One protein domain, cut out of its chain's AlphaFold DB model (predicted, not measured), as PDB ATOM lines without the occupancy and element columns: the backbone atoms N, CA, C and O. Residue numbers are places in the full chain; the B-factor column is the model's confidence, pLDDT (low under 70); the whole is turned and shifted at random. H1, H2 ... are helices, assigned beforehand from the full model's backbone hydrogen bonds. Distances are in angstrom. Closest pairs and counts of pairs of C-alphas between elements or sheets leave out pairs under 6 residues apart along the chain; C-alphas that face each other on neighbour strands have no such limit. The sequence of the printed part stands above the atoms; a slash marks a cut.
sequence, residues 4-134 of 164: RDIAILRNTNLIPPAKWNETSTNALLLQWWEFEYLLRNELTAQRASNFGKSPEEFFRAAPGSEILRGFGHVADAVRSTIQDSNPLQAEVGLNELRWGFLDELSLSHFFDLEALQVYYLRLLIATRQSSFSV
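This is residues 4 to 134 of the 164 residues of an uncharacterized protein of Spirochaeta lutea (UniProt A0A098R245). Three long helices, H2, H5 and H6, form an up-and-down bundle, each running against the one before it, in which H5 and H6 fold together as a hairpin while H2 comes close to both without clearly touching. The shorter H4 bridges H2 and H5, H1 lies near H6, and H3 sits near H2, with the long stretch 51 to 65 folding back from the end of H2 to reach it. The printed part has 131 residues with six named helices, H1 to H6 in order, and no named strand; its class is all helix. It is compact, with a radius of gyration of the C-alphas of 15.2 A, and rounded, spanning 45 by 35 by 25 A.

H1, residues 4 to 11, is close to but not clearly touching H6, residues 113 to 130; their closest C-alphas, of Leu 9 and Gln 117, are 6.5 A apart. H1 is only just apart from H2, residues 27 to 50, at 8.1 A. H2 is close to but not clearly touching H6, with the C-alphas of Leu 28 and Glu 114 closest at 6.6 A; they run the same way at a shallow tilt of 33 degrees, only just short of steep. H2 is also close to but not clearly touching H5, residues 87 to 106, the closest C-alphas being those of Leu 28 and Leu 105, 7.1 A apart; they run opposite ways at a shallow tilt of 25 degrees. H3, residues 66 to 70, is close to but not clearly touching H2, its Leu 68 C-alpha 7.0 A from that of Phe 35. H4, residues 73 to 82, touches H2 at residues 38 to 46 alone, closest at the C-alphas of Glu 42 and Ala 75, 6.3 A, with a steep tilt of 47 degrees. H4 and H5 form a helical hairpin at 22 degrees; H4 touches residues 89 to 97 of H5 alone, closest at the C-alphas of Thr 81 and Ala 90, 5.1 A. H5 and H6 form another at 12 degrees, closest at the C-alphas of Leu 102 and Val 118, 6.2 A. Every O i to N i+4 pair is within hydrogen-bond range in H1, H2, H4, H5 and H6; H3 has 0 of 1, but 2 of 2 O i to N i+3 pairs.

H1 begins at C-alpha 4, (-40.461, 8.264, 46.072). H2 measures 34.9 A and ends at C-alpha 50, (-42.547, 51.617, 47.433). H5 measures 28.9 A. H6 measures 25.7 A and ends at C-alpha 130, (-31.598, 32.248, 28.671).

The C-alphas farthest apart, of Gly 52 and Phe 111, are 47.9 A apart. The printed part has no cut; the links H1 to H2 and H2 to H3 are long. Mean pLDDT of the printed part is 84.0, with residues 21 to 24, 63 to 75 and 85 under 70.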
ATOM      1  N   ARG A   4     -40.641   7.148  45.133       84.00
ATOM      2  CA  ARG A   4     -40.461   8.264  46.072       84.00
ATOM      3  C   ARG A   4     -39.496   9.318  45.520       84.00
ATOM      4  O   ARG A   4     -39.824  10.499  45.554       84.00
ATOM      5  N   ASP A   5     -38.363   8.896  44.961       84.94
ATOM      6  CA  ASP A   5     -37.344   9.800  44.405       84.94
ATOM      7  C   ASP A   5     -37.907  10.600  43.223       84.94
ATOM      8  O   ASP A   5     -37.703  11.806  43.111       84.94
ATOM      9  N   ILE A   6     -38.691   9.936  42.365       85.00
ATOM     10  CA  ILE A   6     -39.376  10.587  41.240       85.00
ATOM     11  C   ILE A   6     -40.368  11.643  41.743       85.00
ATOM     12  O   ILE A   6     -40.453  12.725  41.162       85.00
ATOM     13  N   ALA A   7     -41.115  11.358  42.814       85.56
ATOM     14  CA  ALA A   7     -42.046  12.322  43.395       85.56
ATOM     15  C   ALA A   7     -41.322  13.553  43.968       85.56
ATOM     16  O   ALA A   7     -41.783  14.676  43.767       85.56
ATOM     17  N   ILE A   8     -40.168  13.361  44.615       85.88
ATOM     18  CA  ILE A   8     -39.331  14.457  45.131       85.88
ATOM     19  C   ILE A   8     -38.839  15.350  43.981       85.88
ATOM     20  O   ILE A   8     -38.983  16.571  44.045       85.88
ATOM     21  N   LEU A   9     -38.337  14.757  42.892       84.94
ATOM     22  CA  LEU A   9     -37.883  15.523  41.725       84.94
ATOM     23  C   LEU A   9     -39.022  16.295  41.052       84.94
ATOM     24  O   LEU A   9     -38.839  17.454  40.700       84.94
ATOM     25  N   ARG A  10     -40.219  15.707  40.932       85.56
ATOM     26  CA  ARG A  10     -41.398  16.404  40.376       85.56
ATOM     27  C   ARG A  10     -41.811  17.629  41.191       85.56
ATOM     28  O   ARG A  10     -42.336  18.589  40.631       85.56
ATOM     29  N   ASN A  11     -41.580  17.594  42.500       85.31
ATOM     30  CA  ASN A  11     -41.886  18.704  43.398       85.31
ATOM     31  C   ASN A  11     -40.751  19.736  43.484       85.31
ATOM     32  O   ASN A  11     -40.961  20.826  44.016       85.31
ATOM     33  N   THR A  12     -39.569  19.427  42.946       88.25
ATOM     34  CA  THR A  12     -38.430  20.346  42.913       88.25
ATOM     35  C   THR A  12     -38.692  21.412  41.852       88.25
ATOM     36  O   THR A  12     -38.665  21.131  40.665       88.25
ATOM     37  N   ASN A  13     -39.000  22.639  42.266       88.81
ATOM     38  CA  ASN A  13     -39.334  23.736  41.356       88.81
ATOM     39  C   ASN A  13     -38.721  25.051  41.839       88.81
ATOM     40  O   ASN A  13     -38.518  25.257  43.037       88.81
ATOM     41  N   LEU A  14     -38.493  25.973  40.898       88.12
ATOM     42  CA  LEU A  14     -38.010  27.328  41.189       88.12
ATOM     43  C   LEU A  14     -39.030  28.145  42.000       88.12
ATOM     44  O   LEU A  14     -38.666  29.055  42.733       88.12
ATOM     45  N   ILE A  15     -40.322  27.847  41.842       87.69
ATOM     46  CA  ILE A  15     -41.400  28.514  42.571       87.69
ATOM     47  C   ILE A  15     -41.872  27.562  43.676       87.69
ATOM     48  O   ILE A  15     -42.354  26.474  43.346       87.69
ATOM     49  N   PRO A  16     -41.764  27.948  44.961       87.12
ATOM     50  CA  PRO A  16     -42.298  27.141  46.048       87.12
ATOM     51  C   PRO A  16     -43.834  27.138  45.994       87.12
ATOM     52  O   PRO A  16     -44.440  28.054  45.415       87.12
ATOM     53  N   PRO A  17     -44.491  26.144  46.610       84.75
ATOM     54  CA  PRO A  17     -45.946  26.102  46.683       84.75
ATOM     55  C   PRO A  17     -46.521  27.384  47.313       84.75
ATOM     56  O   PRO A  17     -45.868  28.086  48.082       84.75
ATOM     57  N   ALA A  18     -47.762  27.740  46.977       79.69
ATOM     58  CA  ALA A  18     -48.360  28.985  47.473       79.69
ATOM     59  C   ALA A  18     -48.531  28.991  49.002       79.69
ATOM     60  O   ALA A  18     -48.366  30.027  49.642       79.69
ATOM     61  N   LYS A  19     -48.837  27.824  49.572       79.25
ATOM     62  CA  LYS A  19     -48.894  27.583  51.011       79.25
ATOM     63  C   LYS A  19     -47.797  26.601  51.375       79.25
ATOM     64  O   LYS A  19     -47.583  25.645  50.629       79.25
ATOM     65  N   TRP A  20     -47.161  26.832  52.518       76.44
ATOM     66  CA  TRP A  20     -46.209  25.885  53.071       76.44
ATOM     67  C   TRP A  20     -46.866  24.510  53.204       76.44
ATOM     68  O   TRP A  20     -47.962  24.389  53.758       76.44
ATOM     69  N   ASN A  21     -46.212  23.482  52.673       69.81
ATOM     70  CA  ASN A  21     -46.623  22.100  52.848       69.81
ATOM     71  C   ASN A  21     -45.465  21.294  53.447       69.81
ATOM     72  O   ASN A  21     -44.477  20.974  52.794       69.81
ATOM     73  N   GLU A  22     -45.627  20.856  54.692       64.25
ATOM     74  CA  GLU A  22     -44.678  19.952  55.365       64.25
ATOM     75  C   GLU A  22     -44.642  18.544  54.737       64.25
ATOM     76  O   GLU A  22     -43.990  17.635  55.235       64.25
ATOM     77  N   THR A  23     -45.361  18.326  53.633       58.91
ATOM     78  CA  THR A  23     -45.487  17.022  52.979       58.91
ATOM     79  C   THR A  23     -44.167  16.540  52.364       58.91
ATOM     80  O   THR A  23     -44.001  15.337  52.151       58.91
ATOM     81  N   SER A  24     -43.216  17.436  52.072       66.81
ATOM     82  CA  SER A  24     -41.885  17.008  51.634       66.81
ATOM     83  C   SER A  24     -41.084  16.462  52.814       66.81
ATOM     84  O   SER A  24     -40.807  17.166  53.774       66.81
ATOM     85  N   THR A  25     -40.646  15.209  52.704       71.31
ATOM     86  CA  THR A  25     -39.724  14.583  53.669       71.31
ATOM     87  C   THR A  25     -38.250  14.814  53.319       71.31
ATOM     88  O   THR A  25     -37.373  14.293  54.002       71.31
ATOM     89  N   ASN A  26     -37.963  15.546  52.238       86.94
ATOM     90  CA  ASN A  26     -36.608  15.814  51.765       86.94
ATOM     91  C   ASN A  26     -36.113  17.156  52.323       86.94
ATOM     92  O   ASN A  26     -36.699  18.202  52.038       86.94
ATOM     93  N   ALA A  27     -35.039  17.106  53.114       87.25
ATOM     94  CA  ALA A  27     -34.506  18.259  53.837       87.25
ATOM     95  C   ALA A  27     -34.001  19.366  52.899       87.25
ATOM     96  O   ALA A  27     -34.309  20.533  53.129       87.25
ATOM     97  N   LEU A  28     -33.303  19.004  51.816       89.81
ATOM     98  CA  LEU A  28     -32.785  19.967  50.841       89.81
ATOM     99  C   LEU A  28     -33.917  20.767  50.186       89.81
ATOM    100  O   LEU A  28     -33.840  21.987  50.075       89.81
ATOM    101  N   LEU A  29     -35.005  20.098  49.795       88.69
ATOM    102  CA  LEU A  29     -36.164  20.751  49.191       88.69
ATOM    103  C   LEU A  29     -36.862  21.706  50.167       88.69
ATOM    104  O   LEU A  29     -37.288  22.783  49.756       88.69
ATOM    105  N   LEU A  30     -36.963  21.333  51.447       87.75
ATOM    106  CA  LEU A  30     -37.520  22.212  52.477       87.75
ATOM    107  C   LEU A  30     -36.655  23.465  52.665       87.75
ATOM    108  O   LEU A  30     -37.199  24.567  52.679       87.75
ATOM    109  N   GLN A  31     -35.329  23.310  52.730       88.75
ATOM    110  CA  GLN A  31     -34.381  24.429  52.829       88.75
ATOM    111  C   GLN A  31     -34.470  25.353  51.606       88.75
ATOM    112  O   GLN A  31     -34.525  26.573  51.746       88.75
ATOM    113  N   TRP A  32     -34.554  24.774  50.404       90.81
ATOM    114  CA  TRP A  32     -34.759  25.521  49.164       90.81
ATOM    115  C   TRP A  32     -36.062  26.327  49.164       90.81
ATOM    116  O   TRP A  32     -36.069  27.507  48.813       90.81
ATOM    117  N   TRP A  33     -37.178  25.715  49.565       89.75
ATOM    118  CA  TRP A  33     -38.456  26.419  49.627       89.75
ATOM    119  C   TRP A  33     -38.442  27.549  50.636       89.75
ATOM    120  O   TRP A  33     -38.949  28.627  50.342       89.75
ATOM    121  N   GLU A  34     -37.865  27.313  51.805       87.94
ATOM    122  CA  GLU A  34     -37.765  28.320  52.847       87.94
ATOM    123  C   GLU A  34     -36.940  29.532  52.388       87.94
ATOM    124  O   GLU A  34     -37.391  30.671  52.533       87.94
ATOM    125  N   PHE A  35     -35.804  29.299  51.722       89.50
ATOM    126  CA  PHE A  35     -35.029  30.356  51.071       89.50
ATOM    127  C   PHE A  35     -35.866  31.139  50.050       89.50
ATOM    128  O   PHE A  35     -35.906  32.369  50.088       89.50
ATOM    129  N   GLU A  36     -36.598  30.452  49.169       90.88
ATOM    130  CA  GLU A  36     -37.473  31.114  48.197       90.88
ATOM    131  C   GLU A  36     -38.610  31.907  48.863       90.88
ATOM    132  O   GLU A  36     -38.993  32.966  48.357       90.88
ATOM    133  N   TYR A  37     -39.167  31.433  49.983       88.19
ATOM    134  CA  TYR A  37     -40.166  32.183  50.746       88.19
ATOM    135  C   TYR A  37     -39.577  33.468  51.322       88.19
ATOM    136  O   TYR A  37     -40.186  34.522  51.146       88.19
ATOM    137  N   LEU A  38     -38.392  33.411  51.936       86.75
ATOM    138  CA  LEU A  38     -37.706  34.601  52.445       86.75
ATOM    139  C   LEU A  38     -37.397  35.599  51.330       86.75
ATOM    140  O   LEU A  38     -37.776  36.764  51.431       86.75
ATOM    141  N   LEU A  39     -36.792  35.130  50.235       88.44
ATOM    142  CA  LEU A  39     -36.472  35.946  49.064       88.44
ATOM    143  C   LEU A  39     -37.713  36.688  48.544       88.44
ATOM    144  O   LEU A  39     -37.670  37.880  48.232       88.44
ATOM    145  N   ARG A  40     -38.849  35.990  48.468       88.19
ATOM    146  CA  ARG A  40     -40.118  36.553  47.988       88.19
ATOM    147  C   ARG A  40     -40.780  37.477  48.995       88.19
ATOM    148  O   ARG A  40     -41.390  38.457  48.569       88.19
ATOM    149  N   ASN A  41     -40.682  37.183  50.286       87.56
ATOM    150  CA  ASN A  41     -41.204  38.052  51.334       87.56
ATOM    151  C   ASN A  41     -40.422  39.368  51.368       87.56
ATOM    152  O   ASN A  41     -41.050  40.421  51.397       87.56
ATOM    153  N   GLU A  42     -39.093  39.340  51.227       86.25
ATOM    154  CA  GLU A  42     -38.289  40.569  51.143       86.25
ATOM    155  C   GLU A  42     -38.623  41.367  49.874       86.25
ATOM    156  O   GLU A  42     -38.898  42.563  49.950       86.25
ATOM    157  N   LEU A  43     -38.730  40.712  48.708       86.75
ATOM    158  CA  LEU A  43     -39.215  41.355  47.474       86.75
ATOM    159  C   LEU A  43     -40.589  42.014  47.664       86.75
ATOM    160  O   LEU A  43     -40.856  43.091  47.126       86.75
ATOM    161  N   THR A  44     -41.471  41.354  48.408       88.00
ATOM    162  CA  THR A  44     -42.813  41.849  48.712       88.00
ATOM    163  C   THR A  44     -42.755  43.049  49.649       88.00
ATOM    164  O   THR A  44     -43.420  44.042  49.373       88.00
ATOM    165  N   ALA A  45     -41.911  43.010  50.682       86.12
ATOM    166  CA  ALA A  45     -41.691  44.126  51.595       86.12
ATOM    167  C   ALA A  45     -41.167  45.367  50.870       86.12
ATOM    168  O   ALA A  45     -41.739  46.446  51.017       86.12
ATOM    169  N   GLN A  46     -40.154  45.206  50.014       83.75
ATOM    170  CA  GLN A  46     -39.603  46.312  49.228       83.75
ATOM    171  C   GLN A  46     -40.659  46.921  48.293       83.75
ATOM    172  O   GLN A  46     -40.835  48.138  48.240       83.75
ATOM    173  N   ARG A  47     -41.425  46.080  47.587       85.88
ATOM    174  CA  ARG A  47     -42.494  46.554  46.693       85.88
ATOM    175  C   ARG A  47     -43.616  47.244  47.460       85.88
ATOM    176  O   ARG A  47     -44.039  48.319  47.054       85.88
ATOM    177  N   ALA A  48     -44.094  46.654  48.551       87.31
ATOM    178  CA  ALA A  48     -45.153  47.230  49.372       87.31
ATOM    179  C   ALA A  48     -44.729  48.583  49.963       87.31
ATOM    180  O   ALA A  48     -45.492  49.542  49.857       87.31
ATOM    181  N   SER A  49     -43.486  48.696  50.445       83.69
ATOM    182  CA  SER A  49     -42.895  49.961  50.899       83.69
ATOM    183  C   SER A  49     -42.910  51.030  49.802       83.69
ATOM    184  O   SER A  49     -43.350  52.151  50.046       83.69
ATOM    185  N   ASN A  50     -42.519  50.684  48.569       83.12
ATOM    186  CA  ASN A  50     -42.547  51.617  47.433       83.12
ATOM    187  C   ASN A  50     -43.966  52.090  47.064       83.12
ATOM    188  O   ASN A  50     -44.121  53.163  46.487       83.12
ATOM    189  N   PHE A  51     -44.999  51.312  47.397       83.94
ATOM    190  CA  PHE A  51     -46.407  51.650  47.161       83.94
ATOM    191  C   PHE A  51     -47.142  52.165  48.411       83.94
ATOM    192  O   PHE A  51     -48.357  52.355  48.352       83.94
ATOM    193  N   GLY A  52     -46.449  52.366  49.540       84.44
ATOM    194  CA  GLY A  52     -47.064  52.790  50.802       84.44
ATOM    195  C   GLY A  52     -48.082  51.791  51.373       84.44
ATOM    196  O   GLY A  52     -49.010  52.194  52.070       84.44
ATOM    197  N   LYS A  53     -47.949  50.501  51.049       86.25
ATOM    198  CA  LYS A  53     -48.818  49.415  51.529       86.25
ATOM    199  C   LYS A  53     -48.154  48.640  52.666       86.25
ATOM    200  O   LYS A  53     -46.931  48.557  52.718       86.25
ATOM    201  N   SER A  54     -48.967  48.028  53.528       83.75
ATOM    202  CA  SER A  54     -48.509  47.090  54.563       83.75
ATOM    203  C   SER A  54     -48.003  45.788  53.913       83.75
ATOM    204  O   SER A  54     -48.755  45.145  53.174       83.75
ATOM    205  N   PRO A  55     -46.729  45.399  54.120       79.00
ATOM    206  CA  PRO A  55     -46.175  44.147  53.599       79.00
ATOM    207  C   PRO A  55     -46.788  42.876  54.193       79.00
ATOM    208  O   PRO A  55     -46.826  41.840  53.529       79.00
ATOM    209  N   GLU A  56     -47.239  42.949  55.446       78.62
ATOM    210  CA  GLU A  56     -47.603  41.798  56.275       78.62
ATOM    211  C   GLU A  56     -48.769  40.999  55.680       78.62
ATOM    212  O   GLU A  56     -48.799  39.774  55.786       78.62
ATOM    213  N   GLU A  57     -49.686  41.675  54.985       76.94
ATOM    214  CA  GLU A  57     -50.835  41.064  54.303       76.94
ATOM    215  C   GLU A  57     -50.433  40.133  53.147       76.94
ATOM    216  O   GLU A  57     -51.209  39.269  52.732       76.94
ATOM    217  N   PHE A  58     -49.217  40.292  52.620       77.44
ATOM    218  CA  PHE A  58     -48.729  39.581  51.437       77.44
ATOM    219  C   PHE A  58     -47.627  38.565  51.755       77.44
ATOM    220  O   PHE A  58     -47.149  37.866  50.853       77.44
ATOM    221  N   PHE A  59     -47.214  38.470  53.020       82.38
ATOM    222  CA  PHE A  59     -46.179  37.537  53.440       82.38
ATOM    223  C   PHE A  59     -46.654  36.093  53.373       82.38
ATOM    224  O   PHE A  59     -47.778  35.729  53.724       82.38
ATOM    225  N   ARG A  60     -45.741  35.235  52.932       80.38
ATOM    226  CA  ARG A  60     -45.925  33.793  52.929       80.38
ATOM    227  C   ARG A  60     -45.308  33.225  54.198       80.38
ATOM    228  O   ARG A  60     -44.126  33.440  54.457       80.38
ATOM    229  N   ALA A  61     -46.105  32.498  54.973       74.56
ATOM    230  CA  ALA A  61     -45.621  31.817  56.165       74.56
ATOM    231  C   ALA A  61     -44.702  30.647  55.779       74.56
ATOM    232  O   ALA A  61     -45.094  29.796  54.979       74.56
ATOM    233  N   ALA A  62     -43.514  30.604  56.374       71.62
ATOM    234  CA  ALA A  62     -42.585  29.482  56.322       71.62
ATOM    235  C   ALA A  62     -42.014  29.260  57.736       71.62
ATOM    236  O   ALA A  62     -41.839  30.236  58.474       71.62
ATOM    237  N   PRO A  63     -41.761  28.009  58.154       68.62
ATOM    238  CA  PRO A  63     -41.053  27.739  59.394       68.62
ATOM    239  C   PRO A  63     -39.629  28.277  59.267       68.62
ATOM    240  O   PRO A  63     -38.981  28.033  58.259       68.62
ATOM    241  N   GLY A  64     -39.157  29.012  60.272       61.75
ATOM    242  CA  GLY A  64     -37.780  29.500  60.287       61.75
ATOM    243  C   GLY A  64     -36.802  28.380  60.652       61.75
ATOM    244  O   GLY A  64     -36.931  27.787  61.724       61.75
ATOM    245  N   SER A  65     -35.811  28.119  59.808       58.84
ATOM    246  CA  SER A  65     -34.702  27.201  60.045       58.84
ATOM    247  C   SER A  65     -33.457  27.927  60.534       58.84
ATOM    248  O   SER A  65     -33.233  29.119  60.307       58.84
ATOM    249  N   GLU A  66     -32.605  27.175  61.226       59.12
ATOM    250  CA  GLU A  66     -31.300  27.652  61.683       59.12
ATOM    251  C   GLU A  66     -30.347  27.953  60.521       59.12
ATOM    252  O   GLU A  66     -29.541  28.874  60.627       59.12
ATOM    253  N   ILE A  67     -30.478  27.246  59.391       58.91
ATOM    254  CA  ILE A  67     -29.648  27.455  58.194       58.91
ATOM    255  C   ILE A  67     -29.868  28.860  57.638       58.91
ATOM    256  O   ILE A  67     -28.909  29.567  57.333       58.91
ATOM    257  N   LEU A  68     -31.119  29.323  57.602       61.50
ATOM    258  CA  LEU A  68     -31.417  30.665  57.115       61.50
ATOM    259  C   LEU A  68     -30.986  31.788  58.060       61.50
ATOM    260  O   LEU A  68     -30.811  32.916  57.605       61.50
ATOM    261  N   ARG A  69     -30.704  31.503  59.340       62.88
ATOM    262  CA  ARG A  69     -30.075  32.500  60.229       62.88
ATOM    263  C   ARG A  69     -28.655  32.850  59.776       62.88
ATOM    264  O   ARG A  69     -28.261  34.007  59.898       62.88
ATOM    265  N   GLY A  70     -27.912  31.886  59.224       57.59
ATOM    266  CA  GLY A  70     -26.596  32.121  58.607       57.59
ATOM    267  C   GLY A  70     -26.685  32.940  57.312       57.59
ATOM    268  O   GLY A  70     -25.811  33.755  57.016       57.59
ATOM    269  N   PHE A  71     -27.810  32.820  56.609       63.06
ATOM    270  CA  PHE A  71     -28.170  33.621  55.441       63.06
ATOM    271  C   PHE A  71     -28.865  34.948  55.784       63.06
ATOM    272  O   PHE A  71     -29.499  35.549  54.922       63.06
ATOM    273  N   GLY A  72     -28.728  35.469  57.009       61.84
ATOM    274  CA  GLY A  72     -29.294  36.775  57.386       61.84
ATOM    275  C   GLY A  72     -28.875  37.930  56.457       61.84
ATOM    276  O   GLY A  72     -29.620  38.891  56.295       61.84
ATOM    277  N   HIS A  73     -27.740  37.786  55.766       68.56
ATOM    278  CA  HIS A  73     -27.255  38.711  54.739       68.56
ATOM    279  C   HIS A  73     -28.081  38.698  53.435       68.56
ATOM    280  O   HIS A  73     -27.955  39.618  52.631       68.56
ATOM    281  N   VAL A  74     -28.937  37.695  53.204       69.12
ATOM    282  CA  VAL A  74     -29.796  37.608  52.010       69.12
ATOM    283  C   VAL A  74     -30.789  38.756  51.982       69.12
ATOM    284  O   VAL A  74     -31.001  39.325  50.921       69.12
ATOM    285  N   ALA A  75     -31.362  39.150  53.122       69.56
ATOM    286  CA  ALA A  75     -32.281  40.288  53.162       69.56
ATOM    287  C   ALA A  75     -31.593  41.581  52.685       69.56
ATOM    288  O   ALA A  75     -32.133  42.302  51.841       69.56
ATOM    289  N   ASP A  76     -30.365  41.828  53.146       78.38
ATOM    290  CA  ASP A  76     -29.563  42.981  52.728       78.38
ATOM    291  C   ASP A  76     -29.147  42.882  51.253       78.38
ATOM    292  O   ASP A  76     -29.265  43.851  50.498       78.38
ATOM    293  N   ALA A  77     -28.729  41.696  50.805       79.06
ATOM    294  CA  ALA A  77     -28.336  41.457  49.422       79.06
ATOM    295  C   ALA A  77     -29.514  41.624  48.448       79.06
ATOM    296  O   ALA A  77     -29.374  42.252  47.395       79.06
ATOM    297  N   VAL A  78     -30.705  41.154  48.824       78.56
ATOM    298  CA  VAL A  78     -31.950  41.341  48.067       78.56
ATOM    299  C   VAL A  78     -32.314  42.816  47.999       78.56
ATOM    300  O   VAL A  78     -32.614  43.319  46.916       78.56
ATOM    301  N   ARG A  79     -32.236  43.534  49.123       80.06
ATOM    302  CA  ARG A  79     -32.488  44.976  49.162       80.06
ATOM    303  C   ARG A  79     -31.546  45.740  48.237       80.06
ATOM    304  O   ARG A  79     -32.017  46.567  47.463       80.06
ATOM    305  N   SER A  80     -30.251  45.425  48.269       82.31
ATOM    306  CA  SER A  80     -29.261  46.061  47.393       82.31
ATOM    307  C   SER A  80     -29.521  45.769  45.909       82.31
ATOM    308  O   SER A  80     -29.487  46.681  45.091       82.31
ATOM    309  N   THR A  81     -29.892  44.528  45.579       81.56
ATOM    310  CA  THR A  81     -30.210  44.095  44.212       81.56
ATOM    311  C   THR A  81     -31.460  44.789  43.658       81.56
ATOM    312  O   THR A  81     -31.495  45.173  42.494       81.56
ATOM    313  N   ILE A  82     -32.506  44.966  44.477       77.06
ATOM    314  CA  ILE A  82     -33.773  45.593  44.048       77.06
ATOM    315  C   ILE A  82     -33.638  47.109  43.878       77.06
ATOM    316  O   ILE A  82     -34.384  47.704  43.104       77.06
ATOM    317  N   GLN A  83     -32.717  47.741  44.607       78.50
ATOM    318  CA  GLN A  83     -32.449  49.174  44.481       78.50
ATOM    319  C   GLN A  83     -31.707  49.536  43.188       78.50
ATOM    320  O   GLN A  83     -31.577  50.723  42.886       78.50
ATOM    321  N   ASP A  84     -31.253  48.550  42.406       75.19
ATOM    322  CA  ASP A  84     -30.699  48.813  41.084       75.19
ATOM    323  C   ASP A  84     -31.776  49.402  40.157       75.19
ATOM    324  O   ASP A  84     -32.864  48.857  39.966       75.19
ATOM    325  N   SER A  85     -31.447  50.544  39.558       69.19
ATOM    326  CA  SER A  85     -32.278  51.238  38.575       69.19
ATOM    327  C   SER A  85     -32.566  50.418  37.312       69.19
ATOM    328  O   SER A  85     -33.521  50.727  36.597       69.19
ATOM    329  N   ASN A  86     -31.759  49.394  37.017       86.31
ATOM    330  CA  ASN A  86     -31.940  48.534  35.856       86.31
ATOM    331  C   ASN A  86     -32.671  47.226  36.234       86.31
ATOM    332  O   ASN A  86     -32.070  46.349  36.861       86.31
ATOM    333  N   PRO A  87     -33.921  47.015  35.768       84.75
ATOM    334  CA  PRO A  87     -34.688  45.805  36.072       84.75
ATOM    335  C   PRO A  87     -34.001  44.502  35.648       84.75
ATOM    336  O   PRO A  87     -34.175  43.478  36.302       84.75
ATOM    337  N   LEU A  88     -33.215  44.526  34.563       89.06
ATOM    338  CA  LEU A  88     -32.473  43.348  34.117       89.06
ATOM    339  C   LEU A  88     -31.359  42.992  35.107       89.06
ATOM    340  O   LEU A  88     -31.182  41.817  35.410       89.06
ATOM    341  N   GLN A  89     -30.637  43.990  35.627       89.81
ATOM    342  CA  GLN A  89     -29.578  43.760  36.614       89.81
ATOM    343  C   GLN A  89     -30.155  43.253  37.934       89.81
ATOM    344  O   GLN A  89     -29.638  42.288  38.491       89.81
ATOM    345  N   ALA A  90     -31.297  43.799  38.363       89.44
ATOM    346  CA  ALA A  90     -32.019  43.277  39.518       89.44
ATOM    347  C   ALA A  90     -32.394  41.790  39.337       89.44
ATOM    348  O   ALA A  90     -32.172  40.970  40.225       89.44
ATOM    349  N   GLU A  91     -32.919  41.396  38.173       90.56
ATOM    350  CA  GLU A  91     -33.245  39.989  37.887       90.56
ATOM    351  C   GLU A  91     -32.004  39.082  37.814       90.56
ATOM    352  O   GLU A  91     -32.061  37.927  38.250       90.56
ATOM    353  N   VAL A  92     -30.880  39.581  37.290       92.19
ATOM    354  CA  VAL A  92     -29.599  38.856  37.285       92.19
ATOM    355  C   VAL A  92     -29.105  38.634  38.713       92.19
ATOM    356  O   VAL A  92     -28.887  37.481  39.081       92.19
ATOM    357  N   GLY A  93     -29.052  39.678  39.546       91.69
ATOM    358  CA  GLY A  93     -28.626  39.564  40.944       91.69
ATOM    359  C   GLY A  93     -29.514  38.616  41.758       91.69
ATOM    360  O   GLY A  93     -29.023  37.798  42.534       91.69
ATOM    361  N   LEU A  94     -30.832  38.603  41.516       91.75
ATOM    362  CA  LEU A  94     -31.730  37.633  42.155       91.75
ATOM    363  C   LEU A  94     -31.420  36.183  41.749       91.75
ATOM    364  O   LEU A  94     -31.635  35.264  42.540       91.75
ATOM    365  N   ASN A  95     -30.962  35.946  40.517       94.25
ATOM    366  CA  ASN A  95     -30.532  34.615  40.083       94.25
ATOM    367  C   ASN A  95     -29.167  34.236  40.666       94.25
ATOM    368  O   ASN A  95     -28.973  33.070  40.997       94.25
ATOM    369  N   GLU A  96     -28.256  35.194  40.840       92.81
ATOM    370  CA  GLU A  96     -26.967  34.974  41.507       92.81
ATOM    371  C   GLU A  96     -27.155  34.582  42.974       92.81
ATOM    372  O   GLU A  96     -26.550  33.613  43.425       92.81
ATOM    373  N   LEU A  97     -28.073  35.236  43.695       92.12
ATOM    374  CA  LEU A  97     -28.417  34.858  45.071       92.12
ATOM    375  C   LEU A  97     -28.956  33.430  45.167       92.12
ATOM    376  O   LEU A  97     -28.553  32.665  46.042       92.12
ATOM    377  N   ARG A  98     -29.844  33.045  44.242       93.94
ATOM    378  CA  ARG A  98     -30.336  31.663  44.151       93.94
ATOM    379  C   ARG A  98     -29.205  30.684  43.882       93.94
ATOM    380  O   ARG A  98     -29.175  29.613  44.478       93.94
ATOM    381  N   TRP A  99     -28.300  31.039  42.975       94.81
ATOM    382  CA  TRP A  99     -27.178  30.187  42.614       94.81
ATOM    383  C   TRP A  99     -26.218  29.995  43.791       94.81
ATOM    384  O   TRP A  99     -25.880  28.858  44.100       94.81
ATOM    385  N   GLY A 100     -25.866  31.071  44.499       92.31
ATOM    386  CA  GLY A 100     -25.026  31.007  45.697       92.31
ATOM    387  C   GLY A 100     -25.641  30.139  46.796       92.31
ATOM    388  O   GLY A 100     -24.961  29.293  47.368       92.31
ATOM    389  N   PHE A 101     -26.956  30.246  47.018       91.75
ATOM    390  CA  PHE A 101     -27.652  29.367  47.961       91.75
ATOM    391  C   PHE A 101     -27.580  27.885  47.545       91.75
ATOM    392  O   PHE A 101     -27.347  27.010  48.376       91.75
ATOM    393  N   LEU A 102     -27.729  27.582  46.249       93.19
ATOM    394  CA  LEU A 102     -27.570  26.218  45.729       93.19
ATOM    395  C   LEU A 102     -26.133  25.695  45.852       93.19
ATOM    396  O   LEU A 102     -25.946  24.493  46.050       93.19
ATOM    397  N   ASP A 103     -25.131  26.567  45.729       92.25
ATOM    398  CA  ASP A 103     -23.731  26.203  45.943       92.25
ATOM    399  C   ASP A 103     -23.507  25.752  47.388       92.25
ATOM    400  O   ASP A 103     -22.951  24.672  47.595       92.25
ATOM    401  N   GLU A 104     -24.031  26.491  48.370       89.88
ATOM    402  CA  GLU A 104     -23.967  26.105  49.785       89.88
ATOM    403  C   GLU A 104     -24.715  24.802  50.073       89.88
ATOM    404  O   GLU A 104     -24.162  23.909  50.722       89.88
ATOM    405  N   LEU A 105     -25.924  24.638  49.521       89.81
ATOM    406  CA  LEU A 105     -26.667  23.384  49.637       89.81
ATOM    407  C   LEU A 105     -25.893  22.197  49.054       89.81
ATOM    408  O   LEU A 105     -26.044  21.086  49.540       89.81
ATOM    409  N   SER A 106     -25.058  22.404  48.033       91.00
ATOM    410  CA  SER A 106     -24.340  21.316  47.362       91.00
ATOM    411  C   SER A 106     -23.089  20.812  48.085       91.00
ATOM    412  O   SER A 106     -22.602  19.738  47.741       91.00
ATOM    413  N   LEU A 107     -22.571  21.534  49.088       87.31
ATOM    414  CA  LEU A 107     -21.254  21.261  49.688       87.31
ATOM    415  C   LEU A 107     -21.109  19.851  50.292       87.31
ATOM    416  O   LEU A 107     -19.995  19.335  50.373       87.31
ATOM    417  N   SER A 108     -22.211  19.216  50.700       85.50
ATOM    418  CA  SER A 108     -22.232  17.860  51.269       85.50
ATOM    419  C   SER A 108     -22.749  16.771  50.320       85.50
ATOM    420  O   SER A 108     -22.844  15.615  50.732       85.50
ATOM    421  N   HIS A 109     -23.081  17.113  49.072       86.75
ATOM    422  CA  HIS A 109     -23.785  16.231  48.137       86.75
ATOM    423  C   HIS A 109     -22.957  15.976  46.874       86.75
ATOM    424  O   HIS A 109     -22.744  16.870  46.057       86.75
ATOM    425  N   PHE A 110     -22.494  14.735  46.696       79.81
ATOM    426  CA  PHE A 110     -21.623  14.355  45.573       79.81
ATOM    427  C   PHE A 110     -22.333  13.486  44.527       79.81
ATOM    428  O   PHE A 110     -22.231  13.752  43.331       79.81
ATOM    429  N   PHE A 111     -23.032  12.432  44.961       85.19
ATOM    430  CA  PHE A 111     -23.714  11.491  44.065       85.19
ATOM    431  C   PHE A 111     -24.946  10.865  44.734       85.19
ATOM    432  O   PHE A 111     -25.059   9.651  44.897       85.19
ATOM    433  N   ASP A 112     -25.861  11.722  45.165       90.06
ATOM    434  CA  ASP A 112     -27.138  11.371  45.779       90.06
ATOM    435  C   ASP A 112     -28.306  12.078  45.065       90.06
ATOM    436  O   ASP A 112     -28.141  12.734  44.029       90.06
ATOM    437  N   LEU A 113     -29.523  11.871  45.570       90.06
ATOM    438  CA  LEU A 113     -30.720  12.487  45.005       90.06
ATOM    439  C   LEU A 113     -30.661  14.014  45.135       90.06
ATOM    440  O   LEU A 113     -31.066  14.733  44.225       90.06
ATOM    441  N   GLU A 114     -30.121  14.494  46.244       92.19
ATOM    442  CA  GLU A 114     -29.926  15.894  46.581       92.19
ATOM    443  C   GLU A 114     -29.002  16.597  45.573       92.19
ATOM    444  O   GLU A 114     -29.350  17.666  45.064       92.19
ATOM    445  N   ALA A 115     -27.897  15.964  45.164       92.19
ATOM    446  CA  ALA A 115     -27.038  16.459  44.088       92.19
ATOM    447  C   ALA A 115     -27.804  16.612  42.758       92.19
ATOM    448  O   ALA A 115     -27.631  17.604  42.041       92.19
ATOM    449  N   LEU A 116     -28.702  15.668  42.440       92.12
ATOM    450  CA  LEU A 116     -29.573  15.768  41.262       92.12
ATOM    451  C   LEU A 116     -30.603  16.898  41.396       92.12
ATOM    452  O   LEU A 116     -30.867  17.588  40.411       92.12
ATOM    453  N   GLN A 117     -31.165  17.119  42.588       93.06
ATOM    454  CA  GLN A 117     -32.086  18.230  42.849       93.06
ATOM    455  C   GLN A 117     -31.395  19.581  42.646       93.06
ATOM    456  O   GLN A 117     -31.936  20.436  41.944       93.06
ATOM    457  N   VAL A 118     -30.189  19.761  43.193       94.69
ATOM    458  CA  VAL A 118     -29.409  20.993  43.006       94.69
ATOM    459  C   VAL A 118     -29.099  21.223  41.532       94.69
ATOM    460  O   VAL A 118     -29.317  22.319  41.016       94.69
ATOM    461  N   TYR A 119     -28.630  20.190  40.830       94.25
ATOM    462  CA  TYR A 119     -28.355  20.291  39.400       94.25
ATOM    463  C   TYR A 119     -29.610  20.679  38.606       94.25
ATOM    464  O   TYR A 119     -29.561  21.569  37.755       94.25
ATOM    465  N   TYR A 120     -30.753  20.068  38.922       94.56
ATOM    466  CA  TYR A 120     -32.022  20.403  38.289       94.56
ATOM    467  C   TYR A 120     -32.438  21.860  38.553       94.56
ATOM    468  O   TYR A 120     -32.813  22.565  37.617       94.56
ATOM    469  N   LEU A 121     -32.302  22.354  39.786       96.00
ATOM    470  CA  LEU A 121     -32.587  23.753  40.127       96.00
ATOM    471  C   LEU A 121     -31.654  24.729  39.390       96.00
ATOM    472  O   LEU A 121     -32.133  25.726  38.847       96.00
ATOM    473  N   ARG A 122     -30.355  24.417  39.276       96.44
ATOM    474  CA  ARG A 122     -29.403  25.207  38.470       96.44
ATOM    475  C   ARG A 122     -29.825  25.274  37.002       96.44
ATOM    476  O   ARG A 122     -29.797  26.350  36.407       96.44
ATOM    477  N   LEU A 123     -30.290  24.162  36.423       96.19
ATOM    478  CA  LEU A 123     -30.827  24.153  35.058       96.19
ATOM    479  C   LEU A 123     -32.074  25.029  34.911       96.19
ATOM    480  O   LEU A 123     -32.208  25.727  33.905       96.19
ATOM    481  N   LEU A 124     -32.978  25.032  35.896       95.44
ATOM    482  CA  LEU A 124     -34.148  25.914  35.882       95.44
ATOM    483  C   LEU A 124     -33.742  27.394  35.922       95.44
ATOM    484  O   LEU A 124     -34.306  28.197  35.176       95.44
ATOM    485  N   ILE A 125     -32.741  27.755  36.732       95.75
ATOM    486  CA  ILE A 125     -32.199  29.124  36.786       95.75
ATOM    487  C   ILE A 125     -31.552  29.500  35.449       95.75
ATOM    488  O   ILE A 125     -31.879  30.546  34.890       95.75
ATOM    489  N   ALA A 126     -30.709  28.633  34.884       95.62
ATOM    490  CA  ALA A 126     -30.069  28.873  33.590       95.62
ATOM    491  C   ALA A 126     -31.099  29.012  32.454       95.62
ATOM    492  O   ALA A 126     -30.974  29.878  31.590       95.62
ATOM    493  N   THR A 127     -32.166  28.206  32.483       94.56
ATOM    494  CA  THR A 127     -33.281  28.294  31.526       94.56
ATOM    495  C   THR A 127     -34.047  29.610  31.680       94.56
ATOM    496  O   THR A 127     -34.451  30.221  30.693       94.56
ATOM    497  N   ARG A 128     -34.231  30.096  32.913       93.12
ATOM    498  CA  ARG A 128     -34.798  31.427  33.158       93.12
ATOM    499  C   ARG A 128     -33.879  32.525  32.620       93.12
ATOM    500  O   ARG A 128     -34.374  33.449  31.988       93.12
ATOM    501  N   GLN A 129     -32.569  32.439  32.826       92.44
ATOM    502  CA  GLN A 129     -31.618  33.445  32.337       92.44
ATOM    503  C   GLN A 129     -31.536  33.476  30.808       92.44
ATOM    504  O   GLN A 129     -31.583  34.552  30.221       92.44
ATOM    505  N   SER A 130     -31.519  32.316  30.140       92.25
ATOM    506  CA  SER A 130     -31.598  32.248  28.671       92.25
ATOM    507  C   SER A 130     -32.925  32.794  28.132       92.25
ATOM    508  O   SER A 130     -33.070  33.108  26.946       92.25
ATOM    509  N   SER A 131     -33.913  32.954  29.017       89.38
ATOM    510  CA  SER A 131     -35.173  33.581  28.683       89.38
ATOM    511  C   SER A 131     -35.080  35.118  28.550       89.38
ATOM    512  O   SER A 131     -35.999  35.728  28.006       89.38
ATOM    513  N   PHE A 132     -33.996  35.754  28.990       89.44
ATOM    514  CA  PHE A 132     -33.827  37.202  28.899       89.44
ATOM    515  C   PHE A 132     -33.310  37.597  27.511       89.44
ATOM    516  O   PHE A 132     -32.111  37.586  27.252       89.44
ATOM    517  N   SER A 133     -34.230  37.933  26.602       91.06
ATOM    518  CA  SER A 133     -33.903  38.444  25.265       91.06
ATOM    519  C   SER A 133     -34.611  39.767  24.984       91.06
ATOM    520  O   SER A 133     -35.693  40.030  25.519       91.06
ATOM    521  N   VAL A 134     -33.999  40.603  24.141       87.94
ATOM    522  CA  VAL A 134     -34.520  41.935  23.792       87.94
ATOM    523  C   VAL A 134     -35.890  41.827  23.132       87.94
ATOM    524  O   VAL A 134     -36.786  42.611  23.433       87.94
TER     525      VAL A 134